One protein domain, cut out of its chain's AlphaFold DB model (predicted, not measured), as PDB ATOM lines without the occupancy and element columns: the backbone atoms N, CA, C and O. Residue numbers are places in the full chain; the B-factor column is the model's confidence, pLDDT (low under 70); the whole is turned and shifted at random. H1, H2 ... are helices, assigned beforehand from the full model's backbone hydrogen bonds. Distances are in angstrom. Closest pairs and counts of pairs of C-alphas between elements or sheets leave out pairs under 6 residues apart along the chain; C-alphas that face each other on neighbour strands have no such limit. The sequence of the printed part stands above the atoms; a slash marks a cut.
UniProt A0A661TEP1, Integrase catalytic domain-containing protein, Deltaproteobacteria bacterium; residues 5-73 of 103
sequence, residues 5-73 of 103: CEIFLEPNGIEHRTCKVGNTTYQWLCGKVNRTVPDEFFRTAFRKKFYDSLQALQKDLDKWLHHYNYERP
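What this domain is: This is residues 5 to 73 of the 103 residues of the protein "Integrase catalytic domain-containing protein" of Deltaproteobacteria bacterium (UniProt A0A661TEP1). One long helix, H2, makes an open frame with a shorter helix, H3, which folds back from H2's last end and crosses it at a steep tilt, while the small helix H1 lies well away toward H2's first end on a long link. The middle between H1 and H3 is empty, and H1 touches no helix. The printed part has 69 residues with three named helices, in the order H1, H2, H3, and no named strand; its class is all helix. It is loose, with a radius of gyration of the C-alphas of 16.0 A, and spans 40 by 29 by 22 A.

Where its parts are: H2, residues 24 to 48, is 35.3 A long from C-alpha 24 at (202.045, 259.875, 164.490) to C-alpha 48 at (228.772, 258.545, 187.537). H3, residues 54 to 71, is 24.8 A long and ends with C-alpha 71 at (217.242, 276.111, 181.036). H1, residues 5 to 12, is 11.2 A long and begins with C-alpha 5 at (194.590, 255.264, 185.245).

How they stand to each other: H2 and H3 are close but not clearly touching; their closest C-alphas, those of Phe 41 and Trp 64, are 7.2 A apart. They run opposite ways at a steep tilt of 58 degrees. H1 is apart from H2 and from H3. In H3 every O i to N i+4 pair is within hydrogen-bond range, against 17 of 21 in H2 and 2 of 4 in H1.

The domain as a whole: The C-alphas farthest apart, those of Gly 13 and Lys 48, are 41.8 A apart. The link from H1 to H2 is long, with 11 residues, and that from H2 to H3 is tight, with 5. Residues 28 to 36, which belong to H2, stand free. The printed part has no cut; its mean pLDDT is 90.4, and no printed residue is under 70.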
ATOM      1  N   CYS A   5     194.470 253.817 185.441       83.75
ATOM      2  CA  CYS A   5     194.590 255.264 185.245       83.75
ATOM      3  C   CYS A   5     193.230 255.967 185.174       83.75
ATOM      4  O   CYS A   5     193.132 257.114 185.581       83.75
ATOM      5  N   GLU A   6     192.189 255.305 184.676       85.50
ATOM      6  CA  GLU A   6     190.847 255.884 184.556       85.50
ATOM      7  C   GLU A   6     190.236 256.129 185.940       85.50
ATOM      8  O   GLU A   6     189.795 257.239 186.220       85.50
ATOM      9  N   ILE A   7     190.380 255.152 186.846       88.81
ATOM     10  CA  ILE A   7     189.961 255.255 188.256       88.81
ATOM     11  C   ILE A   7     190.635 256.443 188.956       88.81
ATOM     12  O   ILE A   7     190.026 257.107 189.787       88.81
ATOM     13  N   PHE A   8     191.902 256.722 188.638       88.88
ATOM     14  CA  PHE A   8     192.630 257.842 189.233       88.88
ATOM     15  C   PHE A   8     192.231 259.203 188.638       88.88
ATOM     16  O   PHE A   8     192.217 260.213 189.342       88.88
ATOM     17  N   LEU A   9     191.939 259.258 187.338       91.25
ATOM     18  CA  LEU A   9     191.669 260.509 186.625       91.25
ATOM     19  C   LEU A   9     190.234 261.014 186.828       91.25
ATOM     20  O   LEU A   9     190.028 262.226 186.889       91.25
ATOM     21  N   GLU A  10     189.269 260.107 186.984       90.06
ATOM     22  CA  GLU A  10     187.848 260.435 187.136       90.06
ATOM     23  C   GLU A  10     187.553 261.337 188.357       90.06
ATOM     24  O   GLU A  10     186.943 262.391 188.161       90.06
ATOM     25  N   PRO A  11     188.070 261.070 189.578       92.56
ATOM     26  CA  PRO A  11     187.899 261.972 190.724       92.56
ATOM     27  C   PRO A  11     188.522 263.360 190.529       92.56
ATOM     28  O   PRO A  11     188.117 264.319 191.180       92.56
ATOM     29  N   ASN A  12     189.513 263.477 189.642       90.88
ATOM     30  CA  ASN A  12     190.175 264.741 189.321       90.88
ATOM     31  C   ASN A  12     189.461 265.510 188.192       90.88
ATOM     32  O   ASN A  12     189.938 266.566 187.777       90.88
ATOM     33  N   GLY A  13     188.346 264.985 187.667       91.00
ATOM     34  CA  GLY A  13     187.615 265.582 186.549       91.00
ATOM     35  C   GLY A  13     188.399 265.570 185.233       91.00
ATOM     36  O   GLY A  13     188.180 266.431 184.379       91.00
ATOM     37  N   ILE A  14     189.342 264.635 185.064       91.69
ATOM     38  CA  ILE A  14     190.182 264.537 183.865       91.69
ATOM     39  C   ILE A  14     189.650 263.423 182.963       91.69
ATOM     40  O   ILE A  14     189.659 262.250 183.326       91.69
ATOM     41  N   GLU A  15     189.246 263.782 181.744       88.25
ATOM     42  CA  GLU A  15     188.827 262.814 180.727       88.25
ATOM     43  C   GLU A  15     190.015 261.939 180.288       88.25
ATOM     44  O   GLU A  15     191.008 262.427 179.730       88.25
ATOM     45  N   HIS A  16     189.908 260.629 180.503       85.69
ATOM     46  CA  HIS A  16     190.885 259.670 180.007       85.69
ATOM     47  C   HIS A  16     190.655 259.398 178.514       85.69
ATOM     48  O   HIS A  16     189.578 258.982 178.097       85.69
ATOM     49  N   ARG A  17     191.692 259.597 177.690       83.44
ATOM     50  CA  ARG A  17     191.656 259.284 176.254       83.44
ATOM     51  C   ARG A  17     192.818 258.395 175.855       83.44
ATOM     52  O   ARG A  17     193.967 258.667 176.197       83.44
ATOM     53  N   THR A  18     192.528 257.378 175.050       81.88
ATOM     54  CA  THR A  18     193.551 256.534 174.433       81.88
ATOM     55  C   THR A  18     193.993 257.121 173.096       81.88
ATOM     56  O   THR A  18     193.212 257.689 172.328       81.88
ATOM     57  N   CYS A  19     195.287 257.010 172.804       77.06
ATOM     58  CA  CYS A  19     195.810 257.418 171.508       77.06
ATOM     59  C   CYS A  19     195.393 256.384 170.456       77.06
ATOM     60  O   CYS A  19     195.734 255.209 170.581       77.06
ATOM     61  N   LYS A  20     194.693 256.815 169.398       78.69
ATOM     62  CA  LYS A  20     194.400 255.934 168.258       78.69
ATOM     63  C   LYS A  20     195.707 255.434 167.636       78.69
ATOM     64  O   LYS A  20     196.649 256.211 167.450       78.69
ATOM     65  N   VAL A  21     195.745 254.143 167.304       76.00
ATOM     66  CA  VAL A  21     196.868 253.523 166.587       76.00
ATOM     67  C   VAL A  21     197.091 254.274 165.271       76.00
ATOM     68  O   VAL A  21     196.135 254.591 164.568       76.00
ATOM     69  N   GLY A  22     198.346 254.615 164.970       72.88
ATOM     70  CA  GLY A  22     198.706 255.385 163.775       72.88
ATOM     71  C   GLY A  22     198.662 256.908 163.944       72.88
ATOM     72  O   GLY A  22     199.014 257.626 163.010       72.88
ATOM     73  N   ASN A  23     198.303 257.438 165.122       77.50
ATOM     74  CA  ASN A  23     198.472 258.867 165.388       77.50
ATOM     75  C   ASN A  23     199.952 259.205 165.621       77.50
ATOM     76  O   ASN A  23     200.480 259.155 166.735       77.50
ATOM     77  N   THR A  24     200.608 259.599 164.535       73.56
ATOM     78  CA  THR A  24     202.045 259.875 164.490       73.56
ATOM     79  C   THR A  24     202.464 261.019 165.406       73.56
ATOM     80  O   THR A  24     203.574 260.998 165.925       73.56
ATOM     81  N   THR A  25     201.598 262.000 165.667       78.12
ATOM     82  CA  THR A  25     201.993 263.223 166.379       78.12
ATOM     83  C   THR A  25     202.176 262.998 167.879       78.12
ATOM     84  O   THR A  25     203.198 263.406 168.439       78.12
ATOM     85  N   TYR A  26     201.199 262.371 168.542       74.38
ATOM     86  CA  TYR A  26     201.289 262.092 169.981       74.38
ATOM     87  C   TYR A  26     202.307 260.990 170.260       74.38
ATOM     88  O   TYR A  26     203.151 261.138 171.144       74.38
ATOM     89  N   GLN A  27     202.292 259.932 169.446       80.81
ATOM     90  CA  GLN A  27     203.223 258.818 169.583       80.81
ATOM     91  C   GLN A  27     204.679 259.261 169.390       80.81
ATOM     92  O   GLN A  27     205.550 258.860 170.161       80.81
ATOM     93  N   TRP A  28     204.951 260.138 168.419       82.88
ATOM     94  CA  TRP A  28     206.288 260.699 168.219       82.88
ATOM     95  C   TRP A  28     206.756 261.544 169.408       82.88
ATOM     96  O   TRP A  28     207.920 261.457 169.799       82.88
ATOM     97  N   LEU A  29     205.866 262.345 170.006       82.31
ATOM     98  CA  LEU A  29     206.227 263.213 171.126       82.31
ATOM     99  C   LEU A  29     206.608 262.393 172.365       82.31
ATOM    100  O   LEU A  29     207.696 262.580 172.909       82.31
ATOM    101  N   CYS A  30     205.745 261.455 172.766       84.19
ATOM    102  CA  CYS A  30     206.022 260.562 173.892       84.19
ATOM    103  C   CYS A  30     207.245 259.684 173.607       84.19
ATOM    104  O   CYS A  30     208.122 259.536 174.454       84.19
ATOM    105  N   GLY A  31     207.356 259.166 172.379       86.56
ATOM    106  CA  GLY A  31     208.491 258.354 171.950       86.56
ATOM    107  C   GLY A  31     209.829 259.091 172.037       86.56
ATOM    108  O   GLY A  31     210.828 258.480 172.410       86.56
ATOM    109  N   LYS A  32     209.868 260.400 171.749       87.12
ATOM    110  CA  LYS A  32     211.087 261.200 171.934       87.12
ATOM    111  C   LYS A  32     211.502 261.275 173.394       87.12
ATOM    112  O   LYS A  32     212.645 260.960 173.691       87.12
ATOM    113  N   VAL A  33     210.591 261.649 174.291       88.12
ATOM    114  CA  VAL A  33     210.908 261.754 175.726       88.12
ATOM    115  C   VAL A  33     211.356 260.396 176.274       88.12
ATOM    116  O   VAL A  33     212.398 260.319 176.921       88.12
ATOM    117  N   ASN A  34     210.660 259.315 175.909       89.25
ATOM    118  CA  ASN A  34     210.997 257.952 176.331       89.25
ATOM    119  C   ASN A  34     212.375 257.472 175.851       89.25
ATOM    120  O   ASN A  34     212.927 256.554 176.446       89.25
ATOM    121  N   ARG A  35     212.938 258.067 174.793       91.81
ATOM    122  CA  ARG A  35     214.324 257.812 174.364       91.81
ATOM    123  C   ARG A  35     215.306 258.765 175.038       91.81
ATOM    124  O   ARG A  35     216.326 258.333 175.557       91.81
ATOM    125  N   THR A  36     214.983 260.055 175.076       93.31
ATOM    126  CA  THR A  36     215.877 261.097 175.590       93.31
ATOM    127  C   THR A  36     216.199 260.916 177.070       93.31
ATOM    128  O   THR A  36     217.366 261.030 177.434       93.31
ATOM    129  N   VAL A  37     215.214 260.611 177.925       94.62
ATOM    130  CA  VAL A  37     215.469 260.490 179.372       94.62
ATOM    131  C   VAL A  37     216.429 259.329 179.676       94.62
ATOM    132  O   VAL A  37     217.434 259.564 180.349       94.62
ATOM    133  N   PRO A  38     216.233 258.100 179.159       94.69
ATOM    134  CA  PRO A  38     217.211 257.037 179.374       94.69
ATOM    135  C   PRO A  38     218.581 257.297 178.764       94.69
ATOM    136  O   PRO A  38     219.595 257.000 179.402       94.69
ATOM    137  N   ASP A  39     218.616 257.859 177.559       95.00
ATOM    138  CA  ASP A  39     219.857 258.057 176.823       95.00
ATOM    139  C   ASP A  39     220.736 259.143 177.456       95.00
ATOM    140  O   ASP A  39     221.940 258.937 177.616       95.00
ATOM    141  N   GLU A  40     220.142 260.279 177.831       94.75
ATOM    142  CA  GLU A  40     220.868 261.428 178.372       94.75
ATOM    143  C   GLU A  40     221.040 261.327 179.897       94.75
ATOM    144  O   GLU A  40     222.155 261.507 180.398       94.75
ATOM    145  N   PHE A  41     219.969 261.009 180.638       95.81
ATOM    146  CA  PHE A  41     219.990 260.972 182.102       95.81
ATOM    147  C   PHE A  41     220.426 259.611 182.643       95.81
ATOM    148  O   PHE A  41     221.523 259.518 183.193       95.81
ATOM    149  N   PHE A  42     219.627 258.548 182.482       94.75
ATOM    150  CA  PHE A  42     219.866 257.290 183.213       94.75
ATOM    151  C   PHE A  42     221.231 256.670 182.897       94.75
ATOM    152  O   PHE A  42     221.970 256.310 183.813       94.75
ATOM    153  N   ARG A  43     221.627 256.610 181.619       95.06
ATOM    154  CA  ARG A  43     222.950 256.084 181.235       95.06
ATOM    155  C   ARG A  43     224.112 256.885 181.813       95.06
ATOM    156  O   ARG A  43     225.169 256.316 182.066       95.06
ATOM    157  N   THR A  44     223.952 258.192 181.983       94.75
ATOM    158  CA  THR A  44     224.996 259.054 182.549       94.75
ATOM    159  C   THR A  44     225.008 258.965 184.072       94.75
ATOM    160  O   THR A  44     226.073 258.824 184.669       94.75
ATOM    161  N   ALA A  45     223.830 259.010 184.690       94.50
ATOM    162  CA  ALA A  45     223.629 258.955 186.130       94.50
ATOM    163  C   ALA A  45     224.206 257.660 186.716       94.50
ATOM    164  O   ALA A  45     225.082 257.721 187.574       94.50
ATOM    165  N   PHE A  46     223.821 256.503 186.167       95.06
ATOM    166  CA  PHE A  46     224.282 255.200 186.658       95.06
ATOM    167  C   PHE A  46     225.768 254.920 186.403       95.06
ATOM    168  O   PHE A  46     226.346 254.065 187.064       95.06
ATOM    169  N   ARG A  47     226.412 255.640 185.474       94.94
ATOM    170  CA  ARG A  47     227.872 255.561 185.278       94.94
ATOM    171  C   ARG A  47     228.657 256.431 186.254       94.94
ATOM    172  O   ARG A  47     229.807 256.121 186.537       94.94
ATOM    173  N   LYS A  48     228.078 257.544 186.711       94.06
ATOM    174  CA  LYS A  48     228.772 258.545 187.537       94.06
ATOM    175  C   LYS A  48     228.527 258.373 189.029       94.06
ATOM    176  O   LYS A  48     229.369 258.773 189.825       94.06
ATOM    177  N   LYS A  49     227.363 257.849 189.409       93.19
ATOM    178  CA  LYS A  49     226.914 257.796 190.796       93.19
ATOM    179  C   LYS A  49     226.220 256.470 191.071       93.19
ATOM    180  O   LYS A  49     225.350 256.044 190.313       93.19
ATOM    181  N   PHE A  50     226.597 255.845 192.181       93.94
ATOM    182  CA  PHE A  50     225.840 254.739 192.746       93.94
ATOM    183  C   PHE A  50     224.653 255.301 193.535       93.94
ATOM    184  O   PHE A  50     224.818 256.222 194.337       93.94
ATOM    185  N   TYR A  51     223.461 254.770 193.281       95.50
ATOM    186  CA  TYR A  51     222.236 255.167 193.964       95.50
ATOM    187  C   TYR A  51     221.849 254.076 194.959       95.50
ATOM    188  O   TYR A  51     221.652 252.929 194.574       95.50
ATOM    189  N   ASP A  52     221.745 254.450 196.228       94.44
ATOM    190  CA  ASP A  52     221.360 253.581 197.347       94.44
ATOM    191  C   ASP A  52     219.837 253.488 197.543       94.44
ATOM    192  O   ASP A  52     219.334 252.561 198.174       94.44
ATOM    193  N   SER A  53     219.097 254.453 196.999       96.25
ATOM    194  CA  SER A  53     217.660 254.614 197.181       96.25
ATOM    195  C   SER A  53     217.004 255.218 195.940       96.25
ATOM    196  O   SER A  53     217.602 256.003 195.194       96.25
ATOM    197  N   LEU A  54     215.721 254.899 195.742       95.50
ATOM    198  CA  LEU A  54     214.925 255.491 194.667       95.50
ATOM    199  C   LEU A  54     214.759 257.007 194.854       95.50
ATOM    200  O   LEU A  54     214.773 257.742 193.869       95.50
ATOM    201  N   GLN A  55     214.659 257.495 196.096       96.62
ATOM    202  CA  GLN A  55     214.537 258.935 196.356       96.62
ATOM    203  C   GLN A  55     215.787 259.706 195.917       96.62
ATOM    204  O   GLN A  55     215.668 260.797 195.356       96.62
ATOM    205  N   ALA A  56     216.983 259.141 196.117       95.06
ATOM    206  CA  ALA A  56     218.221 259.760 195.651       95.06
ATOM    207  C   ALA A  56     218.267 259.866 194.118       95.06
ATOM    208  O   ALA A  56     218.700 260.893 193.590       95.06
ATOM    209  N   LEU A  57     217.791 258.836 193.407       96.50
ATOM    210  CA  LEU A  57     217.680 258.851 191.946       96.50
ATOM    211  C   LEU A  57     216.640 259.871 191.473       96.50
ATOM    212  O   LEU A  57     216.926 260.656 190.570       96.50
ATOM    213  N   GLN A  58     215.467 259.898 192.113       96.94
ATOM    214  CA  GLN A  58     214.393 260.834 191.785       96.94
ATOM    215  C   GLN A  58     214.856 262.286 191.935       96.94
ATOM    216  O   GLN A  58     214.654 263.083 191.028       96.94
ATOM    217  N   LYS A  59     215.577 262.621 193.012       96.62
ATOM    218  CA  LYS A  59     216.091 263.982 193.236       96.62
ATOM    219  C   LYS A  59     217.035 264.454 192.129       96.62
ATOM    220  O   LYS A  59     217.028 265.631 191.769       96.62
ATOM    221  N   ASP A  60     217.873 263.564 191.605       96.50
ATOM    222  CA  ASP A  60     218.764 263.908 190.494       96.50
ATOM    223  C   ASP A  60     218.005 263.967 189.161       96.50
ATOM    224  O   ASP A  60     218.303 264.832 188.334       96.50
ATOM    225  N   LEU A  61     216.990 263.117 188.976       96.62
ATOM    226  CA  LEU A  61     216.098 263.175 187.819       96.62
ATOM    227  C   LEU A  61     215.312 264.489 187.794       96.62
ATOM    228  O   LEU A  61     215.240 265.123 186.747       96.62
ATOM    229  N   ASP A  62     214.788 264.942 188.932       97.19
ATOM    230  CA  ASP A  62     214.041 266.198 189.053       97.19
ATOM    231  C   ASP A  62     214.912 267.403 188.683       97.19
ATOM    232  O   ASP A  62     214.486 268.281 187.932       97.19
ATOM    233  N   LYS A  63     216.172 267.421 189.140       96.69
ATOM    234  CA  LYS A  63     217.149 268.446 188.738       96.69
ATOM    235  C   LYS A  63     217.417 268.412 187.238       96.69
ATOM    236  O   LYS A  63     217.457 269.458 186.593       96.69
ATOM    237  N   TRP A  64     217.599 267.220 186.673       96.75
ATOM    238  CA  TRP A  64     217.813 267.071 185.237       96.75
ATOM    239  C   TRP A  64     216.585 267.524 184.434       96.75
ATOM    240  O   TRP A  64     216.733 268.235 183.441       96.75
ATOM    241  N   LEU A  65     215.373 267.196 184.890       96.12
ATOM    242  CA  LEU A  65     214.117 267.646 184.287       96.12
ATOM    243  C   LEU A  65     213.948 269.162 184.384       96.12
ATOM    244  O   LEU A  65     213.462 269.774 183.431       96.12
ATOM    245  N   HIS A  66     214.360 269.778 185.495       97.00
ATOM    246  CA  HIS A  66     214.372 271.232 185.628       97.00
ATOM    247  C   HIS A  66     215.268 271.859 184.560       97.00
ATOM    248  O   HIS A  66     214.800 272.674 183.765       97.00
ATOM    249  N   HIS A  67     216.517 271.401 184.457       96.44
ATOM    250  CA  HIS A  67     217.440 271.870 183.429       96.44
ATOM    251  C   HIS A  67     216.865 271.676 182.012       96.44
ATOM    252  O   HIS A  67     216.840 272.605 181.202       96.44
ATOM    253  N   TYR A  68     216.331 270.487 181.726       94.88
ATOM    254  CA  TYR A  68     215.740 270.147 180.431       94.88
ATOM    255  C   TYR A  68     214.560 271.061 180.060       94.88
ATOM    256  O   TYR A  68     214.441 271.469 178.908       94.88
ATOM    257  N   ASN A  69     213.693 271.407 181.016       94.31
ATOM    258  CA  ASN A  69     212.471 272.168 180.744       94.31
ATOM    259  C   ASN A  69     212.636 273.694 180.840       94.31
ATOM    260  O   ASN A  69     211.965 274.418 180.095       94.31
ATOM    261  N   TYR A  70     213.501 274.179 181.734       95.06
ATOM    262  CA  TYR A  70     213.585 275.594 182.120       95.06
ATOM    263  C   TYR A  70     214.874 276.296 181.701       95.06
ATOM    264  O   TYR A  70     214.903 277.528 181.683       95.06
ATOM    265  N   GLU A  71     215.919 275.550 181.340       94.75
ATOM    266  CA  GLU A  71     217.242 276.111 181.036       94.75
ATOM    267  C   GLU A  71     217.691 275.774 179.607       94.75
ATOM    268  O   GLU A  71     218.212 276.643 178.907       94.75
ATOM    269  N   ARG A  72     217.441 274.547 179.128       92.38
ATOM    270  CA  ARG A  72     217.919 274.073 177.822       92.38
ATOM    271  C   ARG A  72     217.053 274.586 176.653       92.38
ATOM    272  O   ARG A  72     215.865 274.263 176.568       92.38
ATOM    273  N   PRO A  73     217.628 275.307 175.672       92.81
ATOM    274  CA  PRO A  73     216.929 275.647 174.435       92.81
ATOM    275  C   PRO A  73     216.816 274.429 173.509       92.81
ATOM    276  O   PRO A  73     217.796 273.728 173.244       92.81
TER     277      PRO A  73